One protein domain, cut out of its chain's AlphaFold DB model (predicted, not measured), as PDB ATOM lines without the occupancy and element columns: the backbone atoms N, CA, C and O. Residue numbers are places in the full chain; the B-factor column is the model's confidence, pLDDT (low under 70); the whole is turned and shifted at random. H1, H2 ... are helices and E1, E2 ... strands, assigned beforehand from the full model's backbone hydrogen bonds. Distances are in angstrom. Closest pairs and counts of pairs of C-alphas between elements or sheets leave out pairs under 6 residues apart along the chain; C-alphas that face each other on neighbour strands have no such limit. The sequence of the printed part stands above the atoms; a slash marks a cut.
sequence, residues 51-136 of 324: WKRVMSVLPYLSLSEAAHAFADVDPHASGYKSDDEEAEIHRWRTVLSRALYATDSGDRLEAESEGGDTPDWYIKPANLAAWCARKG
ATOM      1  N   TRP A  51     209.041 197.623 248.066       91.50
ATOM      2  CA  TRP A  51     210.175 197.379 248.965       91.50
ATOM      3  C   TRP A  51     211.180 196.359 248.401       91.50
ATOM      4  O   TRP A  51     212.387 196.574 248.494       91.50
ATOM      5  N   LYS A  52     210.721 195.312 247.697       92.44
ATOM      6  CA  LYS A  52     211.606 194.339 247.025       92.44
ATOM      7  C   LYS A  52     212.379 194.958 245.864       92.44
ATOM      8  O   LYS A  52     213.531 194.598 245.627       92.44
ATOM      9  N   ARG A  53     211.773 195.916 245.152       89.31
ATOM     10  CA  ARG A  53     212.477 196.680 244.108       89.31
ATOM     11  C   ARG A  53     213.583 197.528 244.724       89.31
ATOM     12  O   ARG A  53     214.694 197.506 244.210       89.31
ATOM     13  N   VAL A  54     213.315 198.197 245.845       87.69
ATOM     14  CA  VAL A  54     214.338 198.964 246.577       87.69
ATOM     15  C   VAL A  54     215.477 198.049 247.034       87.69
ATOM     16  O   VAL A  54     216.639 198.351 246.777       87.69
ATOM     17  N   MET A  55     215.161 196.887 247.609       88.31
ATOM     18  CA  MET A  55     216.173 195.918 248.043       88.31
ATOM     19  C   MET A  55     217.027 195.363 246.897       88.31
ATOM     20  O   MET A  55     218.214 195.126 247.091       88.31
ATOM     21  N   SER A  56     216.473 195.191 245.693       88.56
ATOM     22  CA  SER A  56     217.243 194.719 244.527       88.56
ATOM     23  C   SER A  56     218.340 195.680 244.051       88.56
ATOM     24  O   SER A  56     219.212 195.279 243.277       88.56
ATOM     25  N   VAL A  57     218.303 196.939 244.501       88.00
ATOM     26  CA  VAL A  57     219.329 197.950 244.209       88.00
ATOM     27  C   VAL A  57     220.502 197.855 245.193       88.00
ATOM     28  O   VAL A  57     221.578 198.385 244.916       88.00
ATOM     29  N   LEU A  58     220.332 197.172 246.332       86.50
ATOM     30  CA  LEU A  58     221.391 197.031 247.323       86.50
ATOM     31  C   LEU A  58     222.556 196.202 246.751       86.50
ATOM     32  O   LEU A  58     222.329 195.151 246.148       86.50
ATOM     33  N   PRO A  59     223.814 196.636 246.953       86.69
ATOM     34  CA  PRO A  59     224.978 195.905 246.450       86.69
ATOM     35  C   PRO A  59     225.156 194.548 247.149       86.69
ATOM     36  O   PRO A  59     225.663 193.597 246.549       86.69
ATOM     37  N   TYR A  60     224.705 194.457 248.400       90.88
ATOM     38  CA  TYR A  60     224.746 193.271 249.242       90.88
ATOM     39  C   TYR A  60     223.482 193.211 250.093       90.88
ATOM     40  O   TYR A  60     222.921 194.245 250.448       90.88
ATOM     41  N   LEU A  61     223.071 191.997 250.435       92.12
ATOM     42  CA  LEU A  61     221.998 191.709 251.374       92.12
ATOM     43  C   LEU A  61     222.605 191.022 252.588       92.12
ATOM     44  O   LEU A  61     223.361 190.057 252.443       92.12
ATOM     45  N   SER A  62     222.238 191.467 253.779       92.81
ATOM     46  CA  SER A  62     222.460 190.678 254.983       92.81
ATOM     47  C   SER A  62     221.663 189.371 254.916       92.81
ATOM     48  O   SER A  62     220.626 189.263 254.252       92.81
ATOM     49  N   LEU A  63     222.102 188.365 255.674       92.88
ATOM     50  CA  LEU A  63     221.344 187.123 255.861       92.88
ATOM     51  C   LEU A  63     219.893 187.386 256.315       92.88
ATOM     52  O   LEU A  63     218.973 186.688 255.889       92.88
ATOM     53  N   SER A  64     219.695 188.388 257.177       92.44
ATOM     54  CA  SER A  64     218.369 188.777 257.663       92.44
ATOM     55  C   SER A  64     217.500 189.320 256.529       92.44
ATOM     56  O   SER A  64     216.382 188.850 256.338       92.44
ATOM     57  N   GLU A  65     218.013 190.260 255.738       94.31
ATOM     58  CA  GLU A  65     217.302 190.850 254.597       94.31
ATOM     59  C   GLU A  65     216.953 189.809 253.531       94.31
ATOM     60  O   GLU A  65     215.830 189.787 253.030       94.31
ATOM     61  N   ALA A  66     217.878 188.895 253.224       94.75
ATOM     62  CA  ALA A  66     217.601 187.795 252.308       94.75
ATOM     63  C   ALA A  66     216.450 186.911 252.826       94.75
ATOM     64  O   ALA A  66     215.544 186.584 252.063       94.75
ATOM     65  N   ALA A  67     216.435 186.580 254.124       95.69
ATOM     66  CA  ALA A  67     215.352 185.802 254.728       95.69
ATOM     67  C   ALA A  67     213.995 186.526 254.666       95.69
ATOM     68  O   ALA A  67     212.992 185.902 254.332       95.69
ATOM     69  N   HIS A  68     213.971 187.839 254.911       95.62
ATOM     70  CA  HIS A  68     212.770 188.669 254.752       95.62
ATOM     71  C   HIS A  68     212.255 188.660 253.308       95.62
ATOM     72  O   HIS A  68     211.057 188.512 253.075       95.62
ATOM     73  N   ALA A  69     213.159 188.735 252.323       95.06
ATOM     74  CA  ALA A  69     212.788 188.686 250.913       95.06
ATOM     75  C   ALA A  69     212.084 187.367 250.535       95.06
ATOM     76  O   ALA A  69     211.090 187.406 249.803       95.06
ATOM     77  N   PHE A  70     212.554 186.220 251.045       95.56
ATOM     78  CA  PHE A  70     211.892 184.922 250.837       95.56
ATOM     79  C   PHE A  70     210.574 184.784 251.594       95.56
ATOM     80  O   PHE A  70     209.623 184.247 251.036       95.56
ATOM     81  N   ALA A  71     210.511 185.289 252.827       95.06
ATOM     82  CA  ALA A  71     209.289 185.288 253.625       95.06
ATOM     83  C   ALA A  71     208.211 186.251 253.085       95.06
ATOM     84  O   ALA A  71     207.087 186.227 253.564       95.06
ATOM     85  N   ASP A  72     208.555 187.092 252.101       94.44
ATOM     86  CA  ASP A  72     207.702 188.156 251.556       94.44
ATOM     87  C   ASP A  72     207.254 189.186 252.610       94.44
ATOM     88  O   ASP A  72     206.189 189.786 252.505       94.44
ATOM     89  N   VAL A  73     208.115 189.440 253.602       94.06
ATOM     90  CA  VAL A  73     207.873 190.400 254.690       94.06
ATOM     91  C   VAL A  73     208.816 191.588 254.545       94.06
ATOM     92  O   VAL A  73     210.031 191.409 254.502       94.06
ATOM     93  N   ASP A  74     208.275 192.806 254.516       92.88
ATOM     94  CA  ASP A  74     209.082 194.028 254.444       92.88
ATOM     95  C   ASP A  74     209.888 194.213 255.750       92.88
ATOM     96  O   ASP A  74     209.296 194.365 256.827       92.88
ATOM     97  N   PRO A  75     211.236 194.213 255.702       91.25
ATOM     98  CA  PRO A  75     212.065 194.389 256.892       91.25
ATOM     99  C   PRO A  75     211.905 195.770 257.547       91.25
ATOM    100  O   PRO A  75     212.259 195.917 258.718       91.25
ATOM    101  N   HIS A  76     211.370 196.758 256.823       89.06
ATOM    102  CA  HIS A  76     211.215 198.144 257.262       89.06
ATOM    103  C   HIS A  76     209.752 198.573 257.442       89.06
ATOM    104  O   HIS A  76     209.494 199.755 257.687       89.06
ATOM    105  N   ALA A  77     208.794 197.644 257.354       89.31
ATOM    106  CA  ALA A  77     207.398 197.953 257.639       89.31
ATOM    107  C   ALA A  77     207.231 198.501 259.066       89.31
ATOM    108  O   ALA A  77     207.747 197.950 260.040       89.31
ATOM    109  N   SER A  78     206.482 199.598 259.198       77.88
ATOM    110  CA  SER A  78     206.147 200.183 260.494       77.88
ATOM    111  C   SER A  78     205.046 199.358 261.168       77.88
ATOM    112  O   SER A  78     203.866 199.541 260.873       77.88
ATOM    113  N   GLY A  79     205.417 198.441 262.060       83.31
ATOM    114  CA  GLY A  79     204.461 197.607 262.788       83.31
ATOM    115  C   GLY A  79     205.125 196.477 263.569       83.31
ATOM    116  O   GLY A  79     206.304 196.184 263.378       83.31
ATOM    117  N   TYR A  80     204.359 195.857 264.466       83.06
ATOM    118  CA  TYR A  80     204.740 194.582 265.071       83.06
ATOM    119  C   TYR A  80     204.544 193.473 264.030       83.06
ATOM    120  O   TYR A  80     203.504 193.448 263.371       83.06
ATOM    121  N   LYS A  81     205.535 192.592 263.870       89.50
ATOM    122  CA  LYS A  81     205.421 191.413 263.001       89.50
ATOM    123  C   LYS A  81     204.578 190.370 263.714       89.50
ATOM    124  O   LYS A  81     204.716 190.187 264.918       89.50
ATOM    125  N   SER A  82     203.692 189.709 262.989       92.31
ATOM    126  CA  SER A  82     202.956 188.576 263.543       92.31
ATOM    127  C   SER A  82     203.900 187.412 263.859       92.31
ATOM    128  O   SER A  82     204.930 187.239 263.203       92.31
ATOM    129  N   ASP A  83     203.523 186.571 264.825       94.00
ATOM    130  CA  ASP A  83     204.281 185.361 265.176       94.00
ATOM    131  C   ASP A  83     204.499 184.443 263.953       94.00
ATOM    132  O   ASP A  83     205.547 183.810 263.819       94.00
ATOM    133  N   ASP A  84     203.533 184.409 263.027       94.12
ATOM    134  CA  ASP A  84     203.616 183.635 261.783       94.12
ATOM    135  C   ASP A  84     204.671 184.198 260.816       94.12
ATOM    136  O   ASP A  84     205.453 183.434 260.238       94.12
ATOM    137  N   GLU A  85     204.738 185.526 260.663       92.94
ATOM    138  CA  GLU A  85     205.768 186.202 259.863       92.94
ATOM    139  C   GLU A  85     207.158 185.980 260.464       92.94
ATOM    140  O   GLU A  85     208.101 185.643 259.744       92.94
ATOM    141  N   GLU A  86     207.297 186.110 261.788       93.06
ATOM    142  CA  GLU A  86     208.564 185.848 262.476       93.06
ATOM    143  C   GLU A  86     209.009 184.389 262.315       93.06
ATOM    144  O   GLU A  86     210.188 184.123 262.048       93.06
ATOM    145  N   ALA A  87     208.077 183.437 262.407       94.62
ATOM    146  CA  ALA A  87     208.360 182.025 262.195       94.62
ATOM    147  C   ALA A  87     208.823 181.737 260.758       94.62
ATOM    148  O   ALA A  87     209.781 180.982 260.567       94.62
ATOM    149  N   GLU A  88     208.192 182.339 259.744       95.88
ATOM    150  CA  GLU A  88     208.593 182.179 258.337       95.88
ATOM    151  C   GLU A  88     209.970 182.798 258.065       95.88
ATOM    152  O   GLU A  88     210.835 182.152 257.465       95.88
ATOM    153  N   ILE A  89     210.235 184.000 258.586       95.38
ATOM    154  CA  ILE A  89     211.562 184.628 258.506       95.38
ATOM    155  C   ILE A  89     212.614 183.719 259.156       95.38
ATOM    156  O   ILE A  89     213.691 183.507 258.593       95.38
ATOM    157  N   HIS A  90     212.317 183.136 260.322       95.12
ATOM    158  CA  HIS A  90     213.241 182.239 261.016       95.12
ATOM    159  C   HIS A  90     213.501 180.937 260.240       95.12
ATOM    160  O   HIS A  90     214.646 180.462 260.193       95.12
ATOM    161  N   ARG A  91     212.472 180.381 259.580       96.38
ATOM    162  CA  ARG A  91     212.611 179.225 258.678       96.38
ATOM    163  C   ARG A  91     213.607 179.530 257.561       96.38
ATOM    164  O   ARG A  91     214.592 178.801 257.416       96.38
ATOM    165  N   TRP A  92     213.415 180.630 256.831       96.88
ATOM    166  CA  TRP A  92     214.316 181.009 255.737       96.88
ATOM    167  C   TRP A  92     215.715 181.363 256.210       96.88
ATOM    168  O   TRP A  92     216.691 180.940 255.591       96.88
ATOM    169  N   ARG A  93     215.839 182.056 257.343       94.75
ATOM    170  CA  ARG A  93     217.143 182.341 257.944       94.75
ATOM    171  C   ARG A  93     217.917 181.054 258.216       94.75
ATOM    172  O   ARG A  93     219.082 180.964 257.844       94.75
ATOM    173  N   THR A  94     217.266 180.039 258.782       94.94
ATOM    174  CA  THR A  94     217.890 178.731 259.036       94.94
ATOM    175  C   THR A  94     218.331 178.040 257.745       94.94
ATOM    176  O   THR A  94     219.440 177.503 257.682       94.94
ATOM    177  N   VAL A  95     217.490 178.060 256.704       95.62
ATOM    178  CA  VAL A  95     217.809 177.477 255.389       95.62
ATOM    179  C   VAL A  95     219.024 178.166 254.767       95.62
ATOM    180  O   VAL A  95     219.977 177.495 254.374       95.62
ATOM    181  N   LEU A  96     219.024 179.499 254.735       94.44
ATOM    182  CA  LEU A  96     220.111 180.291 254.165       94.44
ATOM    183  C   LEU A  96     221.405 180.146 254.970       94.44
ATOM    184  O   LEU A  96     222.463 179.970 254.376       94.44
ATOM    185  N   SER A  97     221.342 180.120 256.307       92.75
ATOM    186  CA  SER A  97     222.515 179.828 257.142       92.75
ATOM    187  C   SER A  97     223.131 178.478 256.792       92.75
ATOM    188  O   SER A  97     224.337 178.390 256.582       92.75
ATOM    189  N   ARG A  98     222.324 177.418 256.666       93.19
ATOM    190  CA  ARG A  98     222.833 176.094 256.272       93.19
ATOM    191  C   ARG A  98     223.438 176.105 254.871       93.19
ATOM    192  O   ARG A  98     224.467 175.473 254.667       93.19
ATOM    193  N   ALA A  99     222.842 176.845 253.936       93.62
ATOM    194  CA  ALA A  99     223.392 177.016 252.596       93.62
ATOM    195  C   ALA A  99     224.746 177.747 252.611       93.62
ATOM    196  O   ALA A  99     225.634 177.394 251.846       93.62
ATOM    197  N   LEU A 100     224.950 178.723 253.497       91.12
ATOM    198  CA  LEU A 100     226.233 179.426 253.637       91.12
ATOM    199  C   LEU A 100     227.352 178.512 254.165       91.12
ATOM    200  O   LEU A 100     228.488 178.597 253.698       91.12
ATOM    201  N   TYR A 101     227.024 177.612 255.099       89.44
ATOM    202  CA  TYR A 101     227.973 176.659 255.693       89.44
ATOM    203  C   TYR A 101     228.127 175.343 254.915       89.44
ATOM    204  O   TYR A 101     228.925 174.493 255.316       89.44
ATOM    205  N   ALA A 102     227.383 175.139 253.826       90.69
ATOM    206  CA  ALA A 102     227.481 173.914 253.043       90.69
ATOM    207  C   ALA A 102     228.880 173.766 252.416       90.69
ATOM    208  O   ALA A 102     229.438 174.709 251.853       90.69
ATOM    209  N   THR A 103     229.447 172.561 252.505       84.56
ATOM    210  CA  THR A 103     230.762 172.231 251.932       84.56
ATOM    211  C   THR A 103     230.689 171.936 250.438       84.56
ATOM    212  O   THR A 103     231.649 172.194 249.713       84.56
ATOM    213  N   ASP A 104     229.546 171.432 249.974       87.44
ATOM    214  CA  ASP A 104     229.334 171.067 248.579       87.44
ATOM    215  C   ASP A 104     229.025 172.310 247.742       87.44
ATOM    216  O   ASP A 104     228.103 173.071 248.036       87.44
ATOM    217  N   SER A 105     229.773 172.504 246.656       78.69
ATOM    218  CA  SER A 105     229.652 173.684 245.786       78.69
ATOM    219  C   SER A 105     228.269 173.841 245.144       78.69
ATOM    220  O   SER A 105     227.838 174.962 244.881       78.69
ATOM    221  N   GLY A 106     227.545 172.737 244.924       80.50
ATOM    222  CA  GLY A 106     226.170 172.771 244.414       80.50
ATOM    223  C   GLY A 106     225.177 173.391 245.402       80.50
ATOM    224  O   GLY A 106     224.247 174.093 244.995       80.50
ATOM    225  N   ASP A 107     225.427 173.197 246.695       86.00
ATOM    226  CA  ASP A 107     224.517 173.547 247.784       86.00
ATOM    227  C   ASP A 107     224.905 174.845 248.486       86.00
ATOM    228  O   ASP A 107     224.055 175.499 249.104       86.00
ATOM    229  N   ARG A 108     226.169 175.240 248.327       92.12
ATOM    230  CA  ARG A 108     226.747 176.428 248.931       92.12
ATOM    231  C   ARG A 108     226.177 177.712 248.338       92.12
ATOM    232  O   ARG A 108     226.159 177.902 247.119       92.12
ATOM    233  N   LEU A 109     225.738 178.611 249.214       91.88
ATOM    234  CA  LEU A 109     225.433 179.999 248.883       91.88
ATOM    235  C   LEU A 109     226.713 180.831 249.018       91.88
ATOM    236  O   LEU A 109     227.380 180.798 250.050       91.88
ATOM    237  N   GLU A 110     227.069 181.565 247.968       90.25
ATOM    238  CA  GLU A 110     228.263 182.410 247.972       90.25
ATOM    239  C   GLU A 110     227.982 183.749 248.656       90.25
ATOM    240  O   GLU A 110     227.162 184.541 248.181       90.25
ATOM    241  N   ALA A 111     228.706 184.019 249.738       89.75
ATOM    242  CA  ALA A 111     228.653 185.274 250.469       89.75
ATOM    243  C   ALA A 111     230.040 185.668 250.978       89.75
ATOM    244  O   ALA A 111     230.921 184.824 251.161       89.75
ATOM    245  N   GLU A 112     230.203 186.960 251.215       87.06
ATOM    246  CA  GLU A 112     231.372 187.537 251.864       87.06
ATOM    247  C   GLU A 112     231.084 187.641 253.368       87.06
ATOM    248  O   GLU A 112     229.951 187.897 253.769       87.06
ATOM    249  N   SER A 113     232.086 187.396 254.210       82.38
ATOM    250  CA  SER A 113     231.976 187.549 255.663       82.38
ATOM    251  C   SER A 113     233.028 188.544 256.124       82.38
ATOM    252  O   SER A 113     234.213 188.380 255.822       82.38
ATOM    253  N   GLU A 114     232.604 189.558 256.877       68.12
ATOM    254  CA  GLU A 114     233.528 190.293 257.739       68.12
ATOM    255  C   GLU A 114     233.893 189.359 258.894       68.12
ATOM    256  O   GLU A 114     233.036 188.968 259.687       68.12
ATOM    257  N   GLY A 115     235.146 188.908 258.937       53.19
ATOM    258  CA  GLY A 115     235.611 187.971 259.955       53.19
ATOM    259  C   GLY A 115     235.380 188.504 261.374       53.19
ATOM    260  O   GLY A 115     235.818 189.603 261.706       53.19
ATOM    261  N   GLY A 116     234.721 187.699 262.208       60.97
ATOM    262  CA  GLY A 116     234.425 187.959 263.620       60.97
ATOM    263  C   GLY A 116     233.732 186.753 264.268       60.97
ATOM    264  O   GLY A 116     233.367 185.807 263.569       60.97
ATOM    265  N   ASP A 117     233.539 186.776 265.594       57.28
ATOM    266  CA  ASP A 117     232.899 185.676 266.352       57.28
ATOM    267  C   ASP A 117     231.419 185.465 265.975       57.28
ATOM    268  O   ASP A 117     230.871 184.372 266.126       57.28
ATOM    269  N   THR A 118     230.778 186.497 265.423       58.72
ATOM    270  CA  THR A 118     229.460 186.436 264.781       58.72
ATOM    271  C   THR A 118     229.582 187.025 263.377       58.72
ATOM    272  O   THR A 118     229.437 188.238 263.224       58.72
ATOM    273  N   PRO A 119     229.910 186.216 262.357       65.31
ATOM    274  CA  PRO A 119     230.115 186.733 261.015       65.31
ATOM    275  C   PRO A 119     228.796 187.260 260.451       65.31
ATOM    276  O   PRO A 119     227.844 186.497 260.256       65.31
ATOM    277  N   ASP A 120     228.758 188.557 260.159       78.12
ATOM    278  CA  ASP A 120     227.728 189.118 259.299       78.12
ATOM    279  C   ASP A 120     228.038 188.696 257.860       78.12
ATOM    280  O   ASP A 120     229.131 188.912 257.327       78.12
ATOM    281  N   TRP A 121     227.076 187.996 257.261       86.12
ATOM    282  CA  TRP A 121     227.180 187.483 255.902       86.12
ATOM    283  C   TRP A 121     226.553 188.470 254.926       86.12
ATOM    284  O   TRP A 121     225.365 188.785 255.036       86.12
ATOM    285  N   TYR A 122     227.338 188.879 253.936       91.44
ATOM    286  CA  TYR A 122     226.949 189.770 252.854       91.44
ATOM    287  C   TYR A 122     226.759 188.966 251.565       91.44
ATOM    288  O   TYR A 122     227.708 188.492 250.936       91.44
ATOM    289  N   ILE A 123     225.502 188.795 251.166       93.25
ATOM    290  CA  ILE A 123     225.090 188.013 250.002       93.25
ATOM    291  C   ILE A 123     224.853 188.971 248.832       93.25
ATOM    292  O   ILE A 123     223.975 189.831 248.894       93.25
ATOM    293  N   LYS A 124     225.590 188.817 247.728       91.50
ATOM    294  CA  LYS A 124     225.299 189.574 246.498       91.50
ATOM    295  C   LYS A 124     223.969 189.097 245.898       91.50
ATOM    296  O   LYS A 124     223.784 187.881 245.781       91.50
ATOM    297  N   PRO A 125     223.079 189.989 245.420       91.19
ATOM    298  CA  PRO A 125     221.823 189.579 244.781       91.19
ATOM    299  C   PRO A 125     222.011 188.581 243.626       91.19
ATOM    300  O   PRO A 125     221.230 187.644 243.482       91.19
ATOM    301  N   ALA A 126     223.090 188.721 242.846       89.56
ATOM    302  CA  ALA A 126     223.436 187.785 241.774       89.56
ATOM    303  C   ALA A 126     223.755 186.370 242.294       89.56
ATOM    304  O   ALA A 126     223.309 185.382 241.710       89.56
ATOM    305  N   ASN A 127     224.471 186.264 243.418       92.12
ATOM    306  CA  ASN A 127     224.806 184.983 244.043       92.12
ATOM    307  C   ASN A 127     223.554 184.305 244.603       92.12
ATOM    308  O   ASN A 127     223.388 183.092 244.452       92.12
ATOM    309  N   LEU A 128     222.653 185.093 245.201       93.31
ATOM    310  CA  LEU A 128     221.371 184.597 245.683       93.31
ATOM    311  C   LEU A 128     220.509 184.072 244.530       93.31
ATOM    312  O   LEU A 128     219.990 182.961 244.618       93.31
ATOM    313  N   ALA A 129     220.412 184.821 243.430       91.75
ATOM    314  CA  ALA A 129     219.678 184.404 242.238       91.75
ATOM    315  C   ALA A 129     220.256 183.118 241.622       91.75
ATOM    316  O   ALA A 129     219.506 182.199 241.292       91.75
ATOM    317  N   ALA A 130     221.586 183.013 241.523       91.19
ATOM    318  CA  ALA A 130     222.256 181.815 241.024       91.19
ATOM    319  C   ALA A 130     222.010 180.597 241.928       91.19
ATOM    320  O   ALA A 130     221.786 179.493 241.431       91.19
ATOM    321  N   TRP A 131     222.027 180.784 243.251       94.38
ATOM    322  CA  TRP A 131     221.700 179.726 244.206       94.38
ATOM    323  C   TRP A 131     220.235 179.283 244.090       94.38
ATOM    324  O   TRP A 131     219.974 178.081 244.015       94.38
ATOM    325  N   CYS A 132     219.292 180.226 243.970       93.75
ATOM    326  CA  CYS A 132     217.877 179.919 243.731       93.75
ATOM    327  C   CYS A 132     217.698 179.086 242.456       93.75
ATOM    328  O   CYS A 132     217.071 178.029 242.496       93.75
ATOM    329  N   ALA A 133     218.333 179.502 241.355       91.69
ATOM    330  CA  ALA A 133     218.283 178.787 240.083       91.69
ATOM    331  C   ALA A 133     218.810 177.346 240.197       91.69
ATOM    332  O   ALA A 133     218.189 176.427 239.666       91.69
ATOM    333  N   ARG A 134     219.907 177.115 240.940       92.88
ATOM    334  CA  ARG A 134     220.432 175.759 241.196       92.88
ATOM    335  C   ARG A 134     219.472 174.892 242.007       92.88
ATOM    336  O   ARG A 134     219.406 173.687 241.782       92.88
ATOM    337  N   LYS A 135     218.747 175.488 242.953       92.19
ATOM    338  CA  LYS A 135     217.787 174.787 243.815       92.19
ATOM    339  C   LYS A 135     216.393 174.641 243.199       92.19
ATOM    340  O   LYS A 135     215.536 174.024 243.821       92.19
ATOM    341  N   GLY A 136     216.164 175.184 242.000       91.38
ATOM    342  CA  GLY A 136     214.834 175.228 241.390       91.38
ATOM    343  C   GLY A 136     213.856 176.118 242.163       91.38
ATOM    344  O   GLY A 136     212.650 175.903 242.095       91.38
TER     345      GLY A 136
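AT A GLANCE: This is residues 51 to 136 of the 324 residues of an uncharacterized protein of Burkholderia cenocepacia (strain ATCC BAA-245 / DSM 16553 / LMG 16656 / NCTC 13227 / J2315 / CF5610) (UniProt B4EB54). A small hairpin, E1 and E2, sits at one end of H2, a core helix crossing the long H3 steeply; H1 lies near H2, and H4 follows E2. The printed part has 86 residues, mostly helix, with four named helices and two antiparallel strands, ordered H1 H2 H3 E1 E2 H4. It is compact, radius of gyration of the C-alphas 13.0 A, spanning 38 by 30 by 25 A.

IN THESE COORDINATES: Find E1 at residues 112 to 114, E2 at 120 to 123, H2 at 63 to 71 and H1 at 51 to 55. From C-alpha 83 at (204.281, 185.361, 265.176), H3 runs 27.0 A to 101. H4, residues 125 to 135, ends at (217.787, 174.787, 243.815).

HOW THE PARTS SIT: In the hairpin E1 and E2, N 112 and O 122 are within hydrogen-bond range, 2.9 A. H2 and H3 touch, closest C-alphas Ala 67 and Trp 92, 5.0 A, at a steep tilt of 55 degrees, opposite ways. H3 and H4 are apart. In H1, H2, H3 and H4 every O i to N i+4 pair is within range.

THE WHOLE: The farthest C-alphas, Ser 78 and Asp 104, are 39.1 A apart. The printed part has no cut; the link H2 to H3 is long. Residues 114 to 119 have pLDDT under 70.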